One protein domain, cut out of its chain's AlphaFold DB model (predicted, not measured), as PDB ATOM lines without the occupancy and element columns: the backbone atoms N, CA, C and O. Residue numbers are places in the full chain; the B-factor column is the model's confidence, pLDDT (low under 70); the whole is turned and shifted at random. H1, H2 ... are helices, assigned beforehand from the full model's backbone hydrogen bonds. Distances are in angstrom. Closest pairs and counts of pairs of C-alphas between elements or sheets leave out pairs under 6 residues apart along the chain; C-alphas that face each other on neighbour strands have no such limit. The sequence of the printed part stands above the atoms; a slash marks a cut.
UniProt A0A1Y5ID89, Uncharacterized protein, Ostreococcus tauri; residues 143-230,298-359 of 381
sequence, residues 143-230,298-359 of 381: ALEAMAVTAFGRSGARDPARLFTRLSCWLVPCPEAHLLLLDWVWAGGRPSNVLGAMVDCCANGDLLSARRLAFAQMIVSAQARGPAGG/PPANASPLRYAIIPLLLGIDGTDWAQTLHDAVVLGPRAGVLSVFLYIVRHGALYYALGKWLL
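What this domain is: This is residues 143 to 230 and 298 to 359 of the 381 residues of an uncharacterized protein of Ostreococcus tauri (UniProt A0A1Y5ID89). Two long helices, H6 and H7, form a hairpin shaped as a narrow V, and the shorter hairpin of H4 and H5 crosses its open end. H1 and H3 pack on H7 toward that open end, and H2 makes a third hairpin with H3. This all-helix domain prints 150 residues with seven named helices, H1 to H7 in order, and no named strand. It is only just compact, close to loose, with a radius of gyration of the C-alphas of 17.4 A and spans of 50 by 41 by 26 A.

How they stand to each other: Start at H1, residues 143 to 152; it touches the hub H7, residues 332 to 358, about perpendicular at 79 degrees, closest at the C-alphas of Thr 150 and Gly 348, 6.5 A. H3, residues 175 to 186, touches H7 at a steep tilt of 54 degrees, with residues 175 to 180 alone; look at the C-alphas of Glu 176 and Tyr 351, the closest, 4.6 A. Next, H4, residues 195 to 203, and H5, residues 207 to 223, form a hairpin, closest at the C-alphas of Met 198 and Ala 210, 4.6 A. H5 touches H7 about perpendicular, at 85 degrees, closest at the C-alphas of Arg 211 and Leu 358, 6.0 A. H6, residues 305 to 330, runs opposite ways to H7 at a shallow tilt of 24 degrees, closest at the C-alphas of Ala 328 and Gly 336, 3.5 A. Every O i to N i+4 pair is within hydrogen-bond range in H1, H3, H4, H5 and H7, and in H2, residues 160 to 169; in H6 it is 20 of 22.

Where its parts are: Find C-alpha 143 at (31.059, -0.604, 33.125), where H1 begins. H5 runs 24.4 A and H6 36.2 A; H7 runs 37.5 A to C-alpha 358 at (48.114, -2.275, 40.280).

The domain as a whole: Residues 231 to 297 are not printed; C-alphas 230 and 298 are 32.6 A apart. Look for pLDDT under 70 at residues 143 to 158, 184 to 193, 221 to 230, 301 to 306 and 355 to 359.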
ATOM      1  N   ALA A 143      30.120  -0.514  34.241       57.97
ATOM      2  CA  ALA A 143      31.059  -0.604  33.125       57.97
ATOM      3  C   ALA A 143      31.148   0.712  32.329       57.97
ATOM      4  O   ALA A 143      32.239   1.160  31.990       57.97
ATOM      5  N   LEU A 144      30.010   1.359  32.071       60.66
ATOM      6  CA  LEU A 144      29.938   2.637  31.362       60.66
ATOM      7  C   LEU A 144      30.400   3.802  32.240       60.66
ATOM      8  O   LEU A 144      31.067   4.707  31.745       60.66
ATOM      9  N   GLU A 145      30.125   3.752  33.542       61.97
ATOM     10  CA  GLU A 145      30.700   4.683  34.514       61.97
ATOM     11  C   GLU A 145      32.229   4.566  34.529       61.97
ATOM     12  O   GLU A 145      32.928   5.570  34.409       61.97
ATOM     13  N   ALA A 146      32.763   3.342  34.599       61.06
ATOM     14  CA  ALA A 146      34.200   3.101  34.551       61.06
ATOM     15  C   ALA A 146      34.832   3.644  33.262       61.06
ATOM     16  O   ALA A 146      35.890   4.273  33.325       61.06
ATOM     17  N   MET A 147      34.176   3.464  32.111       63.50
ATOM     18  CA  MET A 147      34.627   4.034  30.839       63.50
ATOM     19  C   MET A 147      34.576   5.565  30.837       63.50
ATOM     20  O   MET A 147      35.542   6.203  30.426       63.50
ATOM     21  N   ALA A 148      33.497   6.171  31.335       65.38
ATOM     22  CA  ALA A 148      33.348   7.623  31.386       65.38
ATOM     23  C   ALA A 148      34.346   8.277  32.355       65.38
ATOM     24  O   ALA A 148      34.982   9.271  32.014       65.38
ATOM     25  N   VAL A 149      34.545   7.698  33.542       64.75
ATOM     26  CA  VAL A 149      35.548   8.155  34.516       64.75
ATOM     27  C   VAL A 149      36.958   8.002  33.953       64.75
ATOM     28  O   VAL A 149      37.786   8.895  34.128       64.75
ATOM     29  N   THR A 150      37.225   6.911  33.237       65.50
ATOM     30  CA  THR A 150      38.498   6.703  32.541       65.50
ATOM     31  C   THR A 150      38.709   7.781  31.479       65.50
ATOM     32  O   THR A 150      39.728   8.469  31.509       65.50
ATOM     33  N   ALA A 151      37.733   8.020  30.607       67.38
ATOM     34  CA  ALA A 151      37.852   8.982  29.515       67.38
ATOM     35  C   ALA A 151      37.970  10.438  30.003       67.38
ATOM     36  O   ALA A 151      38.863  11.161  29.563       67.38
ATOM     37  N   PHE A 152      37.120  10.855  30.945       67.19
ATOM     38  CA  PHE A 152      36.924  12.270  31.294       67.19
ATOM     39  C   PHE A 152      37.474  12.671  32.669       67.19
ATOM     40  O   PHE A 152      37.609  13.860  32.954       67.19
ATOM     41  N   GLY A 153      37.844  11.708  33.516       62.94
ATOM     42  CA  GLY A 153      38.293  11.957  34.886       62.94
ATOM     43  C   GLY A 153      37.139  12.301  35.840       62.94
ATOM     44  O   GLY A 153      36.060  12.729  35.430       62.94
ATOM     45  N   ARG A 154      37.353  12.130  37.152       55.78
ATOM     46  CA  ARG A 154      36.311  12.360  38.184       55.78
ATOM     47  C   ARG A 154      35.971  13.837  38.424       55.78
ATOM     48  O   ARG A 154      34.903  14.142  38.943       55.78
ATOM     49  N   SER A 155      36.866  14.750  38.054       50.38
ATOM     50  CA  SER A 155      36.730  16.204  38.249       50.38
ATOM     51  C   SER A 155      36.477  16.977  36.945       50.38
ATOM     52  O   SER A 155      36.343  18.202  36.966       50.38
ATOM     53  N   GLY A 156      36.388  16.274  35.810       46.31
ATOM     54  CA  GLY A 156      36.585  16.824  34.464       46.31
ATOM     55  C   GLY A 156      35.486  17.712  33.879       46.31
ATOM     56  O   GLY A 156      35.605  18.108  32.727       46.31
ATOM     57  N   ALA A 157      34.435  18.065  34.621       49.81
ATOM     58  CA  ALA A 157      33.377  18.936  34.090       49.81
ATOM     59  C   ALA A 157      33.566  20.433  34.405       49.81
ATOM     60  O   ALA A 157      32.886  21.258  33.805       49.81
ATOM     61  N   ARG A 158      34.449  20.808  35.349       53.66
ATOM     62  CA  ARG A 158      34.560  22.205  35.833       53.66
ATOM     63  C   ARG A 158      35.801  22.973  35.363       53.66
ATOM     64  O   ARG A 158      35.824  24.188  35.518       53.66
ATOM     65  N   ASP A 159      36.796  22.305  34.779       74.81
ATOM     66  CA  ASP A 159      38.038  22.931  34.297       74.81
ATOM     67  C   ASP A 159      38.328  22.507  32.840       74.81
ATOM     68  O   ASP A 159      38.799  21.386  32.606       74.81
ATOM     69  N   PRO A 160      38.046  23.380  31.852       80.00
ATOM     70  CA  PRO A 160      38.268  23.093  30.436       80.00
ATOM     71  C   PRO A 160      39.726  22.773  30.087       80.00
ATOM     72  O   PRO A 160      39.969  21.959  29.198       80.00
ATOM     73  N   ALA A 161      40.699  23.369  30.784       79.69
ATOM     74  CA  ALA A 161      42.115  23.140  30.511       79.69
ATOM     75  C   ALA A 161      42.547  21.741  30.969       79.69
ATOM     76  O   ALA A 161      43.266  21.041  30.249       79.69
ATOM     77  N   ARG A 162      42.056  21.287  32.130       77.75
ATOM     78  CA  ARG A 162      42.270  19.905  32.592       77.75
ATOM     79  C   ARG A 162      41.586  18.896  31.684       77.75
ATOM     80  O   ARG A 162      42.203  17.902  31.315       77.75
ATOM     81  N   LEU A 163      40.342  19.159  31.284       81.50
ATOM     82  CA  LEU A 163      39.634  18.279  30.359       81.50
ATOM     83  C   LEU A 163      40.385  18.159  29.028       81.50
ATOM     84  O   LEU A 163      40.631  17.046  28.572       81.50
ATOM     85  N   PHE A 164      40.810  19.283  28.448       85.44
ATOM     86  CA  PHE A 164      41.608  19.292  27.224       85.44
ATOM     87  C   PHE A 164      42.900  18.489  27.389       85.44
ATOM     88  O   PHE A 164      43.150  17.585  26.601       85.44
ATOM     89  N   THR A 165      43.665  18.745  28.457       84.50
ATOM     90  CA  THR A 165      44.921  18.030  28.739       84.50
ATOM     91  C   THR A 165      44.699  16.520  28.810       84.50
ATOM     92  O   THR A 165      45.430  15.759  28.180       84.50
ATOM     93  N   ARG A 166      43.656  16.074  29.523       86.62
ATOM     94  CA  ARG A 166      43.319  14.649  29.628       86.62
ATOM     95  C   ARG A 166      42.927  14.055  28.278       86.62
ATOM     96  O   ARG A 166      43.378  12.966  27.941       86.62
ATOM     97  N   LEU A 167      42.099  14.759  27.506       87.50
ATOM     98  CA  LEU A 167      41.685  14.302  26.179       87.50
ATOM     99  C   LEU A 167      42.873  14.212  25.214       87.50
ATOM    100  O   LEU A 167      42.955  13.258  24.446       87.50
ATOM    101  N   SER A 168      43.831  15.137  25.297       88.69
ATOM    102  CA  SER A 168      45.071  15.074  24.521       88.69
ATOM    103  C   SER A 168      45.926  13.855  24.877       88.69
ATOM    104  O   SER A 168      46.534  13.273  23.981       88.69
ATOM    105  N   CYS A 169      45.931  13.412  26.141       89.50
ATOM    106  CA  CYS A 169      46.653  12.202  26.546       89.50
ATOM    107  C   CYS A 169      46.135  10.927  25.870       89.50
ATOM    108  O   CYS A 169      46.889   9.972  25.780       89.50
ATOM    109  N   TRP A 170      44.899  10.891  25.359       89.38
ATOM    110  CA  TRP A 170      44.391   9.730  24.613       89.38
ATOM    111  C   TRP A 170      44.927   9.627  23.184       89.38
ATOM    112  O   TRP A 170      44.732   8.600  22.543       89.38
ATOM    113  N   LEU A 171      45.574  10.674  22.668       88.44
ATOM    114  CA  LEU A 171      46.018  10.758  21.272       88.44
ATOM    115  C   LEU A 171      47.540  10.643  21.112       88.44
ATOM    116  O   LEU A 171      48.061  10.868  20.021       88.44
ATOM    117  N   VAL A 172      48.250  10.283  22.179       89.81
ATOM    118  CA  VAL A 172      49.702  10.055  22.191       89.81
ATOM    119  C   VAL A 172      50.007   8.564  22.375       89.81
ATOM    120  O   VAL A 172      49.132   7.833  22.853       89.81
ATOM    121  N   PRO A 173      51.218   8.093  22.018       89.69
ATOM    122  CA  PRO A 173      51.658   6.751  22.389       89.69
ATOM    123  C   PRO A 173      51.689   6.585  23.916       89.69
ATOM    124  O   PRO A 173      52.003   7.530  24.642       89.69
ATOM    125  N   CYS A 174      51.401   5.373  24.393       87.69
ATOM    126  CA  CYS A 174      51.333   5.028  25.825       87.69
ATOM    127  C   CYS A 174      50.369   5.932  26.630       87.69
ATOM    128  O   CYS A 174      50.776   6.575  27.611       87.69
ATOM    129  N   PRO A 175      49.107   6.101  26.201       88.88
ATOM    130  CA  PRO A 175      48.182   7.059  26.802       88.88
ATOM    131  C   PRO A 175      47.908   6.730  28.278       88.88
ATOM    132  O   PRO A 175      47.806   7.639  29.098       88.88
ATOM    133  N   GLU A 176      47.874   5.452  28.664       85.06
ATOM    134  CA  GLU A 176      47.739   5.020  30.059       85.06
ATOM    135  C   GLU A 176      48.874   5.523  30.953       85.06
ATOM    136  O   GLU A 176      48.598   5.994  32.055       85.06
ATOM    137  N   ALA A 177      50.128   5.497  30.491       82.00
ATOM    138  CA  ALA A 177      51.255   6.020  31.262       82.00
ATOM    139  C   ALA A 177      51.126   7.535  31.492       82.00
ATOM    140  O   ALA A 177      51.331   8.023  32.606       82.00
ATOM    141  N   HIS A 178      50.720   8.274  30.455       84.00
ATOM    142  CA  HIS A 178      50.494   9.716  30.537       84.00
ATOM    143  C   HIS A 178      49.327  10.055  31.461       84.00
ATOM    144  O   HIS A 178      49.447  10.958  32.281       84.00
ATOM    145  N   LEU A 179      48.219   9.320  31.371       80.00
ATOM    146  CA  LEU A 179      47.046   9.522  32.220       80.00
ATOM    147  C   LEU A 179      47.338   9.185  33.682       80.00
ATOM    148  O   LEU A 179      46.934   9.939  34.562       80.00
ATOM    149  N   LEU A 180      48.082   8.109  33.954       75.38
ATOM    150  CA  LEU A 180      48.525   7.768  35.308       75.38
ATOM    151  C   LEU A 180      49.435   8.852  35.891       75.38
ATOM    152  O   LEU A 180      49.260   9.246  37.042       75.38
ATOM    153  N   LEU A 181      50.380   9.369  35.101       75.44
ATOM    154  CA  LEU A 181      51.245  10.469  35.522       75.44
ATOM    155  C   LEU A 181      50.451  11.764  35.741       75.44
ATOM    156  O   LEU A 181      50.682  12.473  36.717       75.44
ATOM    157  N   LEU A 182      49.508  12.067  34.852       75.75
ATOM    158  CA  LEU A 182      48.646  13.240  34.940       75.75
ATOM    159  C   LEU A 182      47.799  13.199  36.213       75.75
ATOM    160  O   LEU A 182      47.786  14.162  36.981       75.75
ATOM    161  N   ASP A 183      47.158  12.059  36.472       71.31
ATOM    162  CA  ASP A 183      46.380  11.840  37.685       71.31
ATOM    163  C   ASP A 183      47.274  11.907  38.928       71.31
ATOM    164  O   ASP A 183      46.873  12.500  39.929       71.31
ATOM    165  N   TRP A 184      48.515  11.410  38.853       68.19
ATOM    166  CA  TRP A 184      49.511  11.520  39.922       68.19
ATOM    167  C   TRP A 184      49.889  12.947  40.250       68.19
ATOM    168  O   TRP A 184      49.840  13.343  41.418       68.19
ATOM    169  N   VAL A 185      50.238  13.740  39.245       67.19
ATOM    170  CA  VAL A 185      50.605  15.144  39.432       67.19
ATOM    171  C   VAL A 185      49.415  15.932  39.975       67.19
ATOM    172  O   VAL A 185      49.556  16.665  40.954       67.19
ATOM    173  N   TRP A 186      48.220  15.743  39.412       68.19
ATOM    174  CA  TRP A 186      47.010  16.428  39.878       68.19
ATOM    175  C   TRP A 186      46.547  15.982  41.262       68.19
ATOM    176  O   TRP A 186      45.920  16.762  41.978       68.19
ATOM    177  N   ALA A 187      46.887  14.763  41.676       58.31
ATOM    178  CA  ALA A 187      46.685  14.286  43.036       58.31
ATOM    179  C   ALA A 187      47.702  14.854  44.046       58.31
ATOM    180  O   ALA A 187      47.588  14.533  45.233       58.31
ATOM    181  N   GLY A 188      48.659  15.682  43.605       51.88
ATOM    182  CA  GLY A 188      49.726  16.251  44.433       51.88
ATOM    183  C   GLY A 188      50.882  15.282  44.688       51.88
ATOM    184  O   GLY A 188      51.637  15.454  45.646       51.88
ATOM    185  N   GLY A 189      51.002  14.229  43.881       52.81
ATOM    186  CA  GLY A 189      52.003  13.196  44.078       52.81
ATOM    187  C   GLY A 189      53.426  13.692  43.799       52.81
ATOM    188  O   GLY A 189      53.681  14.463  42.877       52.81
ATOM    189  N   ARG A 190      54.377  13.204  44.598       55.12
ATOM    190  CA  ARG A 190      55.828  13.400  44.431       55.12
ATOM    191  C   ARG A 190      56.462  12.090  43.958       55.12
ATOM    192  O   ARG A 190      55.845  11.051  44.185       55.12
ATOM    193  N   PRO A 191      57.652  12.094  43.329       56.75
ATOM    194  CA  PRO A 191      58.358  10.857  43.005       56.75
ATOM    195  C   PRO A 191      58.471   9.989  44.261       56.75
ATOM    196  O   PRO A 191      58.988  10.435  45.285       56.75
ATOM    197  N   SER A 192      57.907   8.784  44.212       66.44
ATOM    198  CA  SER A 192      57.881   7.904  45.374       66.44
ATOM    199  C   SER A 192      59.229   7.213  45.548       66.44
ATOM    200  O   SER A 192      59.738   6.589  44.617       66.44
ATOM    201  N   ASN A 193      59.757   7.236  46.774       69.88
ATOM    202  CA  ASN A 193      60.951   6.474  47.145       69.88
ATOM    203  C   ASN A 193      60.753   4.953  46.996       69.88
ATOM    204  O   ASN A 193      61.737   4.219  46.946       69.88
ATOM    205  N   VAL A 194      59.505   4.469  46.908       78.12
ATOM    206  CA  VAL A 194      59.200   3.040  46.735       78.12
ATOM    207  C   VAL A 194      59.025   2.621  45.274       78.12
ATOM    208  O   VAL A 194      58.868   1.432  45.014       78.12
ATOM    209  N   LEU A 195      59.097   3.543  44.303       77.62
ATOM    210  CA  LEU A 195      58.865   3.216  42.890       77.62
ATOM    211  C   LEU A 195      59.856   2.169  42.358       77.62
ATOM    212  O   LEU A 195      59.441   1.218  41.702       77.62
ATOM    213  N   GLY A 196      61.148   2.304  42.671       76.31
ATOM    214  CA  GLY A 196      62.159   1.319  42.263       76.31
ATOM    215  C   GLY A 196      61.853  -0.074  42.819       76.31
ATOM    216  O   GLY A 196      61.806  -1.045  42.073       76.31
ATOM    217  N   ALA A 197      61.514  -0.139  44.107       83.88
ATOM    218  CA  ALA A 197      61.099  -1.368  44.775       83.88
ATOM    219  C   ALA A 197      59.825  -1.978  44.165       83.88
ATOM    220  O   ALA A 197      59.747  -3.194  44.011       83.88
ATOM    221  N   MET A 198      58.841  -1.156  43.783       83.12
ATOM    222  CA  MET A 198      57.637  -1.613  43.084       83.12
ATOM    223  C   MET A 198      57.971  -2.217  41.719       83.12
ATOM    224  O   MET A 198      57.467  -3.291  41.397       83.12
ATOM    225  N   VAL A 199      58.837  -1.563  40.937       78.75
ATOM    226  CA  VAL A 199      59.298  -2.075  39.636       78.75
ATOM    227  C   VAL A 199      60.043  -3.395  39.810       78.75
ATOM    228  O   VAL A 199      59.762  -4.340  39.077       78.75
ATOM    229  N   ASP A 200      60.934  -3.492  40.797       82.12
ATOM    230  CA  ASP A 200      61.669  -4.726  41.084       82.12
ATOM    231  C   ASP A 200      60.709  -5.862  41.493       82.12
ATOM    232  O   ASP A 200      60.873  -6.999  41.046       82.12
ATOM    233  N   CYS A 201      59.658  -5.567  42.267       86.06
ATOM    234  CA  CYS A 201      58.609  -6.537  42.594       86.06
ATOM    235  C   CYS A 201      57.848  -6.994  41.337       86.06
ATOM    236  O   CYS A 201      57.741  -8.195  41.090       86.06
ATOM    237  N   CYS A 202      57.390  -6.061  40.493       82.75
ATOM    238  CA  CYS A 202      56.702  -6.380  39.237       82.75
ATOM    239  C   CYS A 202      57.575  -7.207  38.283       82.75
ATOM    240  O   CYS A 202      57.106  -8.197  37.725       82.75
ATOM    241  N   ALA A 203      58.851  -6.843  38.124       80.38
ATOM    242  CA  ALA A 203      59.797  -7.537  37.252       80.38
ATOM    243  C   ALA A 203      60.071  -8.986  37.693       80.38
ATOM    244  O   ALA A 203      60.433  -9.820  36.867       80.38
ATOM    245  N   ASN A 204      59.880  -9.291  38.980       82.81
ATOM    246  CA  ASN A 204      60.005 -10.639  39.537       82.81
ATOM    247  C   ASN A 204      58.648 -11.355  39.699       82.81
ATOM    248  O   ASN A 204      58.601 -12.441  40.272       82.81
ATOM    249  N   GLY A 205      57.544 -10.765  39.227       83.56
ATOM    250  CA  GLY A 205      56.199 -11.331  39.375       83.56
ATOM    251  C   GLY A 205      55.618 -11.256  40.793       83.56
ATOM    252  O   GLY A 205      54.542 -11.800  41.036       83.56
ATOM    253  N   ASP A 206      56.271 -10.557  41.727       88.06
ATOM    254  CA  ASP A 206      55.774 -10.330  43.088       88.06
ATOM    255  C   ASP A 206      54.766  -9.166  43.117       88.06
ATOM    256  O   ASP A 206      55.001  -8.073  43.644       88.06
ATOM    257  N   LEU A 207      53.609  -9.398  42.496       86.56
ATOM    258  CA  LEU A 207      52.553  -8.392  42.382       86.56
ATOM    259  C   LEU A 207      51.939  -8.029  43.740       86.56
ATOM    260  O   LEU A 207      51.467  -6.907  43.917       86.56
ATOM    261  N   LEU A 208      51.954  -8.945  44.713       89.94
ATOM    262  CA  LEU A 208      51.418  -8.682  46.048       89.94
ATOM    263  C   LEU A 208      52.278  -7.652  46.792       89.94
ATOM    264  O   LEU A 208      51.741  -6.692  47.351       89.94
ATOM    265  N   SER A 209      53.606  -7.798  46.757       90.69
ATOM    266  CA  SER A 209      54.529  -6.808  47.322       90.69
ATOM    267  C   SER A 209      54.442  -5.462  46.607       90.69
ATOM    268  O   SER A 209      54.399  -4.426  47.273       90.69
ATOM    269  N   ALA A 210      54.336  -5.460  45.272       86.56
ATOM    270  CA  ALA A 210      54.141  -4.232  44.501       86.56
ATOM    271  C   ALA A 210      52.861  -3.489  44.931       86.56
ATOM    272  O   ALA A 210      52.900  -2.283  45.180       86.56
ATOM    273  N   ARG A 211      51.746  -4.214  45.108       85.75
ATOM    274  CA  ARG A 211      50.473  -3.648  45.586       85.75
ATOM    275  C   ARG A 211      50.562  -3.129  47.017       85.75
ATOM    276  O   ARG A 211      50.049  -2.053  47.294       85.75
ATOM    277  N   ARG A 212      51.236  -3.843  47.926       89.81
ATOM    278  CA  ARG A 212      51.470  -3.379  49.309       89.81
ATOM    279  C   ARG A 212      52.281  -2.081  49.357       89.81
ATOM    280  O   ARG A 212      51.996  -1.222  50.187       89.81
ATOM    281  N   LEU A 213      53.277  -1.931  48.481       87.31
ATOM    282  CA  LEU A 213      54.064  -0.699  48.355       87.31
ATOM    283  C   LEU A 213      53.232   0.453  47.775       87.31
ATOM    284  O   LEU A 213      53.264   1.554  48.322       87.31
ATOM    285  N   ALA A 214      52.451   0.194  46.720       81.69
ATOM    286  CA  ALA A 214      51.528   1.176  46.147       81.69
ATOM    287  C   ALA A 214      50.513   1.667  47.193       81.69
ATOM    288  O   ALA A 214      50.306   2.868  47.357       81.69
ATOM    289  N   PHE A 215      49.940   0.732  47.954       83.38
ATOM    290  CA  PHE A 215      48.993   1.011  49.027       83.38
ATOM    291  C   PHE A 215      49.614   1.853  50.149       83.38
ATOM    292  O   PHE A 215      49.030   2.859  50.555       83.38
ATOM    293  N   ALA A 216      50.832   1.512  50.593       84.00
ATOM    294  CA  ALA A 216      51.582   2.309  51.567       84.00
ATOM    295  C   ALA A 216      51.780   3.751  51.079       84.00
ATOM    296  O   ALA A 216      51.495   4.708  51.801       84.00
ATOM    297  N   GLN A 217      52.234   3.906  49.831       79.69
ATOM    298  CA  GLN A 217      52.460   5.212  49.227       79.69
ATOM    299  C   GLN A 217      51.165   6.021  49.142       79.69
ATOM    300  O   GLN A 217      51.179   7.213  49.438       79.69
ATOM    301  N   MET A 218      50.049   5.386  48.780       74.19
ATOM    302  CA  MET A 218      48.743   6.038  48.725       74.19
ATOM    303  C   MET A 218      48.300   6.544  50.105       74.19
ATOM    304  O   MET A 218      47.853   7.687  50.201       74.19
ATOM    305  N   ILE A 219      48.467   5.753  51.172       74.56
ATOM    306  CA  ILE A 219      48.145   6.174  52.547       74.56
ATOM    307  C   ILE A 219      48.982   7.395  52.948       74.56
ATOM    308  O   ILE A 219      48.432   8.402  53.395       74.56
ATOM    309  N   VAL A 220      50.300   7.342  52.734       73.62
ATOM    310  CA  VAL A 220      51.218   8.443  53.083       73.62
ATOM    311  C   VAL A 220      50.921   9.695  52.257       73.62
ATOM    312  O   VAL A 220      50.892  10.803  52.788       73.62
ATOM    313  N   SER A 221      50.654   9.545  50.958       66.69
ATOM    314  CA  SER A 221      50.293  10.661  50.081       66.69
ATOM    315  C   SER A 221      48.947  11.285  50.449       66.69
ATOM    316  O   SER A 221      48.817  12.505  50.379       66.69
ATOM    317  N   ALA A 222      47.964  10.486  50.874       64.06
ATOM    318  CA  ALA A 222      46.686  10.997  51.365       64.06
ATOM    319  C   ALA A 222      46.864  11.819  52.652       64.06
ATOM    320  O   ALA A 222      46.258  12.878  52.784       64.06
ATOM    321  N   GLN A 223      47.748  11.385  53.557       61.00
ATOM    322  CA  GLN A 223      48.094  12.128  54.776       61.00
ATOM    323  C   GLN A 223      48.901  13.403  54.482       61.00
ATOM    324  O   GLN A 223      48.699  14.435  55.119       61.00
ATOM    325  N   ALA A 224      49.778  13.371  53.474       53.94
ATOM    326  CA  ALA A 224      50.573  14.523  53.045       53.94
ATOM    327  C   ALA A 224      49.746  15.659  52.417       53.94
ATOM    328  O   ALA A 224      50.290  16.737  52.188       53.94
ATOM    329  N   ARG A 225      48.441  15.456  52.178       49.34
ATOM    330  CA  ARG A 225      47.499  16.536  51.839       49.34
ATOM    331  C   ARG A 225      47.169  17.462  53.028       49.34
ATOM    332  O   ARG A 225      46.356  18.364  52.867       49.34
ATOM    333  N   GLY A 226      47.824  17.276  54.181       45.09
ATOM    334  CA  GLY A 226      48.037  18.291  55.224       45.09
ATOM    335  C   GLY A 226      49.291  19.158  54.968       45.09
ATOM    336  O   GLY A 226      49.799  19.164  53.850       45.09
ATOM    337  N   PRO A 227      49.848  19.880  55.959       30.11
ATOM    338  CA  PRO A 227      50.707  21.070  55.781       30.11
ATOM    339  C   PRO A 227      52.013  20.913  54.974       30.11
ATOM    340  O   PRO A 227      52.679  21.904  54.680       30.11
ATOM    341  N   ALA A 228      52.367  19.709  54.525       33.06
ATOM    342  CA  ALA A 228      53.410  19.484  53.521       33.06
ATOM    343  C   ALA A 228      52.962  19.794  52.068       33.06
ATOM    344  O   ALA A 228      53.802  19.778  51.159       33.06
ATOM    345  N   GLY A 229      51.669  20.081  51.853       29.19
ATOM    346  CA  GLY A 229      51.027  20.429  50.579       29.19
ATOM    347  C   GLY A 229      50.548  21.883  50.450       29.19
ATOM    348  O   GLY A 229      49.687  22.153  49.619       29.19
ATOM    349  N   GLY A 230      51.072  22.824  51.245       25.00
ATOM    350  CA  GLY A 230      50.806  24.259  51.048       25.00
ATOM    351  C   GLY A 230      49.440  24.771  51.533       25.00
ATOM    352  O   GLY A 230      48.999  25.817  51.070       25.00
ATOM    353  N   PRO A 298      61.752  -6.124  48.754       80.25
ATOM    354  CA  PRO A 298      61.891  -6.209  47.311       80.25
ATOM    355  C   PRO A 298      63.041  -7.160  46.956       80.25
ATOM    356  O   PRO A 298      64.032  -7.211  47.694       80.25
ATOM    357  N   PRO A 299      62.938  -7.908  45.850       79.75
ATOM    358  CA  PRO A 299      64.026  -8.754  45.386       79.75
ATOM    359  C   PRO A 299      65.309  -7.933  45.213       79.75
ATOM    360  O   PRO A 299      65.291  -6.876  44.592       79.75
ATOM    361  N   ALA A 300      66.440  -8.439  45.715       71.38
ATOM    362  CA  ALA A 300      67.748  -7.789  45.551       71.38
ATOM    363  C   ALA A 300      68.204  -7.723  44.077       71.38
ATOM    364  O   ALA A 300      69.139  -7.000  43.732       71.38
ATOM    365  N   ASN A 301      67.543  -8.487  43.202       59.84
ATOM    366  CA  ASN A 301      67.890  -8.608  41.801       59.84
ATOM    367  C   ASN A 301      67.349  -7.430  40.991       59.84
ATOM    368  O   ASN A 301      66.213  -7.433  40.516       59.84
ATOM    369  N   ALA A 302      68.256  -6.491  40.740       60.94
ATOM    370  CA  ALA A 302      68.251  -5.555  39.628       60.94
ATOM    371  C   ALA A 302      68.326  -6.292  38.277       60.94
ATOM    372  O   ALA A 302      69.290  -6.123  37.531       60.94
ATOM    373  N   SER A 303      67.356  -7.163  37.975       64.69
ATOM    374  CA  SER A 303      67.311  -7.854  36.687       64.69
ATOM    375  C   SER A 303      67.472  -6.813  35.577       64.69
ATOM    376  O   SER A 303      66.705  -5.847  35.572       64.69
ATOM    377  N   PRO A 304      68.422  -6.964  34.632       67.75
ATOM    378  CA  PRO A 304      68.564  -6.035  33.513       67.75
ATOM    379  C   PRO A 304      67.257  -5.863  32.728       67.75
ATOM    380  O   PRO A 304      67.030  -4.812  32.131       67.75
ATOM    381  N   LEU A 305      66.357  -6.854  32.811       65.38
ATOM    382  CA  LEU A 305      64.998  -6.789  32.279       65.38
ATOM    383  C   LEU A 305      64.224  -5.571  32.786       65.38
ATOM    384  O   LEU A 305      63.450  -5.013  32.020       65.38
ATOM    385  N   ARG A 306      64.459  -5.082  34.010       67.00
ATOM    386  CA  ARG A 306      63.787  -3.874  34.523       67.00
ATOM    387  C   ARG A 306      64.054  -2.637  33.665       67.00
ATOM    388  O   ARG A 306      63.182  -1.787  33.527       67.00
ATOM    389  N   TYR A 307      65.237  -2.567  33.054       72.94
ATOM    390  CA  TYR A 307      65.603  -1.501  32.124       72.94
ATOM    391  C   TYR A 307      65.071  -1.745  30.714       72.94
ATOM    392  O   TYR A 307      65.002  -0.802  29.938       72.94
ATOM    393  N   ALA A 308      64.690  -2.982  30.389       75.75
ATOM    394  CA  ALA A 308      64.079  -3.345  29.118       75.75
ATOM    395  C   ALA A 308      62.546  -3.229  29.144       75.75
ATOM    396  O   ALA A 308      61.962  -2.973  28.099       75.75
ATOM    397  N   ILE A 309      61.897  -3.354  30.310       73.75
ATOM    398  CA  ILE A 309      60.431  -3.272  30.446       73.75
ATOM    399  C   ILE A 309      59.906  -1.933  29.928       73.75
ATOM    400  O   ILE A 309      58.958  -1.922  29.151       73.75
ATOM    401  N   ILE A 310      60.528  -0.814  30.314       74.38
ATOM    402  CA  ILE A 310      60.073   0.514  29.882       74.38
ATOM    403  C   ILE A 310      60.266   0.694  28.363       74.38
ATOM    404  O   ILE A 310      59.277   0.967  27.695       74.38
ATOM    405  N   PRO A 311      61.461   0.489  27.769       82.12
ATOM    406  CA  PRO A 311      61.631   0.559  26.316       82.12
ATOM    407  C   PRO A 311      60.744  -0.409  25.532       82.12
ATOM    408  O   PRO A 311      60.280  -0.055  24.455       82.12
ATOM    409  N   LEU A 312      60.502  -1.616  26.051       82.25
ATOM    410  CA  LEU A 312      59.656  -2.609  25.396       82.25
ATOM    411  C   LEU A 312      58.182  -2.198  25.432       82.25
ATOM    412  O   LEU A 312      57.517  -2.289  24.406       82.25
ATOM    413  N   LEU A 313      57.696  -1.685  26.567       80.62
ATOM    414  CA  LEU A 313      56.357  -1.105  26.682       80.62
ATOM    415  C   LEU A 313      56.197   0.083  25.724       80.62
ATOM    416  O   LEU A 313      55.304   0.073  24.886       80.62
ATOM    417  N   LEU A 314      57.128   1.046  25.776       84.62
ATOM    418  CA  LEU A 314      57.134   2.213  24.889       84.62
ATOM    419  C   LEU A 314      57.218   1.814  23.408       84.62
ATOM    420  O   LEU A 314      56.616   2.463  22.558       84.62
ATOM    421  N   GLY A 315      57.973   0.760  23.094       88.06
ATOM    422  CA  GLY A 315      58.110   0.225  21.745       88.06
ATOM    423  C   GLY A 315      56.812  -0.395  21.238       88.06
ATOM    424  O   GLY A 315      56.359  -0.033  20.157       88.06
ATOM    425  N   ILE A 316      56.193  -1.282  22.022       88.06
ATOM    426  CA  ILE A 316      54.918  -1.925  21.676       88.06
ATOM    427  C   ILE A 316      53.829  -0.865  21.487       88.06
ATOM    428  O   ILE A 316      53.238  -0.782  20.410       88.06
ATOM    429  N   ASP A 317      53.628  -0.001  22.479       89.12
ATOM    430  CA  ASP A 317      52.591   1.031  22.432       89.12
ATOM    431  C   ASP A 317      52.873   2.079  21.348       89.12
ATOM    432  O   ASP A 317      51.960   2.556  20.677       89.12
ATOM    433  N   GLY A 318      54.144   2.421  21.124       90.44
ATOM    434  CA  GLY A 318      54.556   3.312  20.042       90.44
ATOM    435  C   GLY A 318      54.241   2.739  18.661       90.44
ATOM    436  O   GLY A 318      53.731   3.457  17.800       90.44
ATOM    437  N   THR A 319      54.501   1.444  18.448       92.25
ATOM    438  CA  THR A 319      54.155   0.771  17.185       92.25
ATOM    439  C   THR A 319      52.650   0.662  16.981       92.25
ATOM    440  O   THR A 319      52.172   0.891  15.872       92.25
ATOM    441  N   ASP A 320      51.894   0.387  18.041       92.75
ATOM    442  CA  ASP A 320      50.437   0.300  17.987       92.75
ATOM    443  C   ASP A 320      49.784   1.664  17.701       92.75
ATOM    444  O   ASP A 320      48.870   1.770  16.878       92.75
ATOM    445  N   TRP A 321      50.312   2.740  18.290       94.06
ATOM    446  CA  TRP A 321      49.897   4.105  17.972       94.06
ATOM    447  C   TRP A 321      50.223   4.484  16.520       94.06
ATOM    448  O   TRP A 321      49.370   5.023  15.814       94.06
ATOM    449  N   ALA A 322      51.429   4.159  16.039       93.44
ATOM    450  CA  ALA A 322      51.819   4.414  14.653       93.44
ATOM    451  C   ALA A 322      50.922   3.658  13.657       93.44
ATOM    452  O   ALA A 322      50.492   4.237  12.657       93.44
ATOM    453  N   GLN A 323      50.587   2.400  13.959       93.31
ATOM    454  CA  GLN A 323      49.642   1.609  13.172       93.31
ATOM    455  C   GLN A 323      48.243   2.236  13.190       93.31
ATOM    456  O   GLN A 323      47.622   2.386  12.140       93.31
ATOM    457  N   THR A 324      47.775   2.688  14.355       93.19
ATOM    458  CA  THR A 324      46.479   3.367  14.496       93.19
ATOM    459  C   THR A 324      46.414   4.630  13.636       93.19
ATOM    460  O   THR A 324      45.416   4.859  12.954       93.19
ATOM    461  N   LEU A 325      47.478   5.442  13.614       91.81
ATOM    462  CA  LEU A 325      47.553   6.626  12.755       91.81
ATOM    463  C   LEU A 325      47.574   6.269  11.268       91.81
ATOM    464  O   LEU A 325      46.913   6.937  10.471       91.81
ATOM    465  N   HIS A 326      48.315   5.228  10.891       93.88
ATOM    466  CA  HIS A 326      48.328   4.738   9.518       93.88
ATOM    467  C   HIS A 326      46.918   4.321   9.075       93.88
ATOM    468  O   HIS A 326      46.417   4.809   8.061       93.88
ATOM    469  N   ASP A 327      46.239   3.511   9.884       92.38
ATOM    470  CA  ASP A 327      44.882   3.031   9.623       92.38
ATOM    471  C   ASP A 327      43.858   4.178   9.606       92.38
ATOM    472  O   ASP A 327      42.936   4.179   8.785       92.38
ATOM    473  N   ALA A 328      44.047   5.194  10.456       90.75
ATOM    474  CA  ALA A 328      43.213   6.391  10.488       90.75
ATOM    475  C   ALA A 328      43.217   7.157   9.155       90.75
ATOM    476  O   ALA A 328      42.196   7.727   8.765       90.75
ATOM    477  N   VAL A 329      44.353   7.150   8.453       91.69
ATOM    478  CA  VAL A 329      44.524   7.827   7.162       91.69
ATOM    479  C   VAL A 329      44.119   6.921   5.999       91.69
ATOM    480  O   VAL A 329      43.396   7.359   5.103       91.69
ATOM    481  N   VAL A 330      44.562   5.662   5.998       93.06
ATOM    482  CA  VAL A 330      44.435   4.765   4.836       93.06
ATOM    483  C   VAL A 330      43.026   4.191   4.675       93.06
ATOM    484  O   VAL A 330      42.564   4.022   3.547       93.06
ATOM    485  N   LEU A 331      42.302   3.929   5.767       89.88
ATOM    486  CA  LEU A 331      40.986   3.274   5.705       89.88
ATOM    487  C   LEU A 331      39.828   4.237   5.370       89.88
ATOM    488  O   LEU A 331      38.671   3.822   5.260       89.88
ATOM    489  N   GLY A 332      40.119   5.529   5.197       88.88
ATOM    490  CA  GLY A 332      39.124   6.570   4.947       88.88
ATOM    491  C   GLY A 332      38.327   6.978   6.199       88.88
ATOM    492  O   GLY A 332      38.476   6.388   7.268       88.88
ATOM    493  N   PRO A 333      37.439   7.989   6.101       87.44
ATOM    494  CA  PRO A 333      36.955   8.725   7.275       87.44
ATOM    495  C   PRO A 333      36.226   7.877   8.324       87.44
ATOM    496  O   PRO A 333      36.433   8.052   9.519       87.44
ATOM    497  N   ARG A 334      35.363   6.945   7.899       89.44
ATOM    498  CA  ARG A 334      34.541   6.149   8.830       89.44
ATOM    499  C   ARG A 334      35.352   5.066   9.540       89.44
ATOM    500  O   ARG A 334      35.249   4.925  10.753       89.44
ATOM    501  N   ALA A 335      36.145   4.309   8.786       89.94
ATOM    502  CA  ALA A 335      36.963   3.238   9.341       89.94
ATOM    503  C   ALA A 335      38.174   3.788  10.108       89.94
ATOM    504  O   ALA A 335      38.556   3.220  11.126       89.94
ATOM    505  N   GLY A 336      38.703   4.943   9.697       90.50
ATOM    506  CA  GLY A 336      39.759   5.625  10.432       90.50
ATOM    507  C   GLY A 336      39.308   6.132  11.803       90.50
ATOM    508  O   GLY A 336      39.988   5.894  12.799       90.50
ATOM    509  N   VAL A 337      38.112   6.731  11.895       90.94
ATOM    510  CA  VAL A 337      37.508   7.103  13.190       90.94
ATOM    511  C   VAL A 337      37.296   5.875  14.079       90.94
ATOM    512  O   VAL A 337      37.568   5.933  15.277       90.94
ATOM    513  N   LEU A 338      36.846   4.754  13.507       91.25
ATOM    514  CA  LEU A 338      36.683   3.507  14.255       91.25
ATOM    515  C   LEU A 338      38.023   2.967  14.779       91.25
ATOM    516  O   LEU A 338      38.074   2.519  15.921       91.25
ATOM    517  N   SER A 339      39.098   3.043  13.988       90.81
ATOM    518  CA  SER A 339      40.443   2.627  14.413       90.81
ATOM    519  C   SER A 339      40.923   3.428  15.629       90.81
ATOM    520  O   SER A 339      41.273   2.850  16.660       90.81
ATOM    521  N   VAL A 340      40.805   4.761  15.576       90.12
ATOM    522  CA  VAL A 340      41.137   5.642  16.711       90.12
ATOM    523  C   VAL A 340      40.265   5.337  17.932       90.12
ATOM    524  O   VAL A 340      40.757   5.297  19.057       90.12
ATOM    525  N   PHE A 341      38.969   5.080  17.736       89.56
ATOM    526  CA  PHE A 341      38.081   4.707  18.835       89.56
ATOM    527  C   PHE A 341      38.501   3.387  19.500       89.56
ATOM    528  O   PHE A 341      38.554   3.310  20.727       89.56
ATOM    529  N   LEU A 342      38.836   2.358  18.718       90.94
ATOM    530  CA  LEU A 342      39.283   1.064  19.244       90.94
ATOM    531  C   LEU A 342      40.619   1.172  19.986       90.94
ATOM    532  O   LEU A 342      40.772   0.542  21.034       90.94
ATOM    533  N   TYR A 343      41.539   2.010  19.501       91.38
ATOM    534  CA  TYR A 343      42.767   2.355  20.216       91.38
ATOM    535  C   TYR A 343      42.456   2.924  21.607       91.38
ATOM    536  O   TYR A 343      42.923   2.390  22.617       91.38
ATOM    537  N   ILE A 344      41.580   3.933  21.683       89.44
ATOM    538  CA  ILE A 344      41.163   4.540  22.957       89.44
ATOM    539  C   ILE A 344      40.516   3.499  23.878       89.44
ATOM    540  O   ILE A 344      40.810   3.475  25.069       89.44
ATOM    541  N   VAL A 345      39.660   2.616  23.357       86.56
ATOM    542  CA  VAL A 345      39.010   1.572  24.167       86.56
ATOM    543  C   VAL A 345      40.029   0.576  24.725       86.56
ATOM    544  O   VAL A 345      39.979   0.265  25.917       86.56
ATOM    545  N   ARG A 346      40.969   0.093  23.904       88.94
ATOM    546  CA  ARG A 346      42.002  -0.867  24.323       88.94
ATOM    547  C   ARG A 346      42.911  -0.276  25.396       88.94
ATOM    548  O   ARG A 346      43.090  -0.885  26.450       88.94
ATOM    549  N   HIS A 347      43.433   0.923  25.165       89.19
ATOM    550  CA  HIS A 347      44.283   1.588  26.147       89.19
ATOM    551  C   HIS A 347      43.497   2.089  27.360       89.19
ATOM    552  O   HIS A 347      44.017   2.111  28.471       89.19
ATOM    553  N   GLY A 348      42.214   2.407  27.192       83.12
ATOM    554  CA  GLY A 348      41.296   2.678  28.290       83.12
ATOM    555  C   GLY A 348      41.131   1.475  29.213       83.12
ATOM    556  O   GLY A 348      41.193   1.624  30.433       83.12
ATOM    557  N   ALA A 349      40.999   0.273  28.648       82.38
ATOM    558  CA  ALA A 349      40.974  -0.963  29.420       82.38
ATOM    559  C   ALA A 349      42.307  -1.213  30.145       82.38
ATOM    560  O   ALA A 349      42.289  -1.598  31.315       82.38
ATOM    561  N   LEU A 350      43.447  -0.943  29.496       83.56
ATOM    562  CA  LEU A 350      44.774  -1.078  30.105       83.56
ATOM    563  C   LEU A 350      44.992  -0.072  31.243       83.56
ATOM    564  O   LEU A 350      45.364  -0.470  32.345       83.56
ATOM    565  N   TYR A 351      44.686   1.206  31.023       80.69
ATOM    566  CA  TYR A 351      44.699   2.240  32.058       80.69
ATOM    567  C   TYR A 351      43.798   1.857  33.231       80.69
ATOM    568  O   TYR A 351      44.222   1.934  34.382       80.69
ATOM    569  N   TYR A 352      42.572   1.399  32.963       74.31
ATOM    570  CA  TYR A 352      41.658   0.968  34.016       74.31
ATOM    571  C   TYR A 352      42.216  -0.236  34.777       74.31
ATOM    572  O   TYR A 352      42.138  -0.268  36.004       74.31
ATOM    573  N   ALA A 353      42.811  -1.208  34.084       74.94
ATOM    574  CA  ALA A 353      43.450  -2.357  34.709       74.94
ATOM    575  C   ALA A 353      44.625  -1.927  35.602       74.94
ATOM    576  O   ALA A 353      44.657  -2.287  36.775       74.94
ATOM    577  N   LEU A 354      45.536  -1.089  35.105       73.25
ATOM    578  CA  LEU A 354      46.670  -0.570  35.876       73.25
ATOM    579  C   LEU A 354      46.203   0.280  37.067       73.25
ATOM    580  O   LEU A 354      46.608   0.048  38.205       73.25
ATOM    581  N   GLY A 355      45.287   1.216  36.834       67.56
ATOM    582  CA  GLY A 355      44.739   2.098  37.857       67.56
ATOM    583  C   GLY A 355      43.943   1.357  38.929       67.56
ATOM    584  O   GLY A 355      44.038   1.703  40.102       67.56
ATOM    585  N   LYS A 356      43.171   0.326  38.566       67.06
ATOM    586  CA  LYS A 356      42.332  -0.429  39.510       67.06
ATOM    587  C   LYS A 356      43.056  -1.587  40.186       67.06
ATOM    588  O   LYS A 356      42.761  -1.851  41.342       67.06
ATOM    589  N   TRP A 357      43.941  -2.296  39.492       63.34
ATOM    590  CA  TRP A 357      44.511  -3.555  39.990       63.34
ATOM    591  C   TRP A 357      45.949  -3.415  40.476       63.34
ATOM    592  O   TRP A 357      46.348  -4.150  41.378       63.34
ATOM    593  N   LEU A 358      46.721  -2.494  39.893       62.53
ATOM    594  CA  LEU A 358      48.114  -2.275  40.280       62.53
ATOM    595  C   LEU A 358      48.254  -1.104  41.259       62.53
ATOM    596  O   LEU A 358      48.942  -1.231  42.266       62.53
ATOM    597  N   LEU A 359      47.596   0.021  40.964       62.59
ATOM    598  CA  LEU A 359      47.762   1.276  41.707       62.59
ATOM    599  C   LEU A 359      46.597   1.609  42.650       62.59
ATOM    600  O   LEU A 359      46.737   2.489  43.490       62.59
TER     601      LEU A 359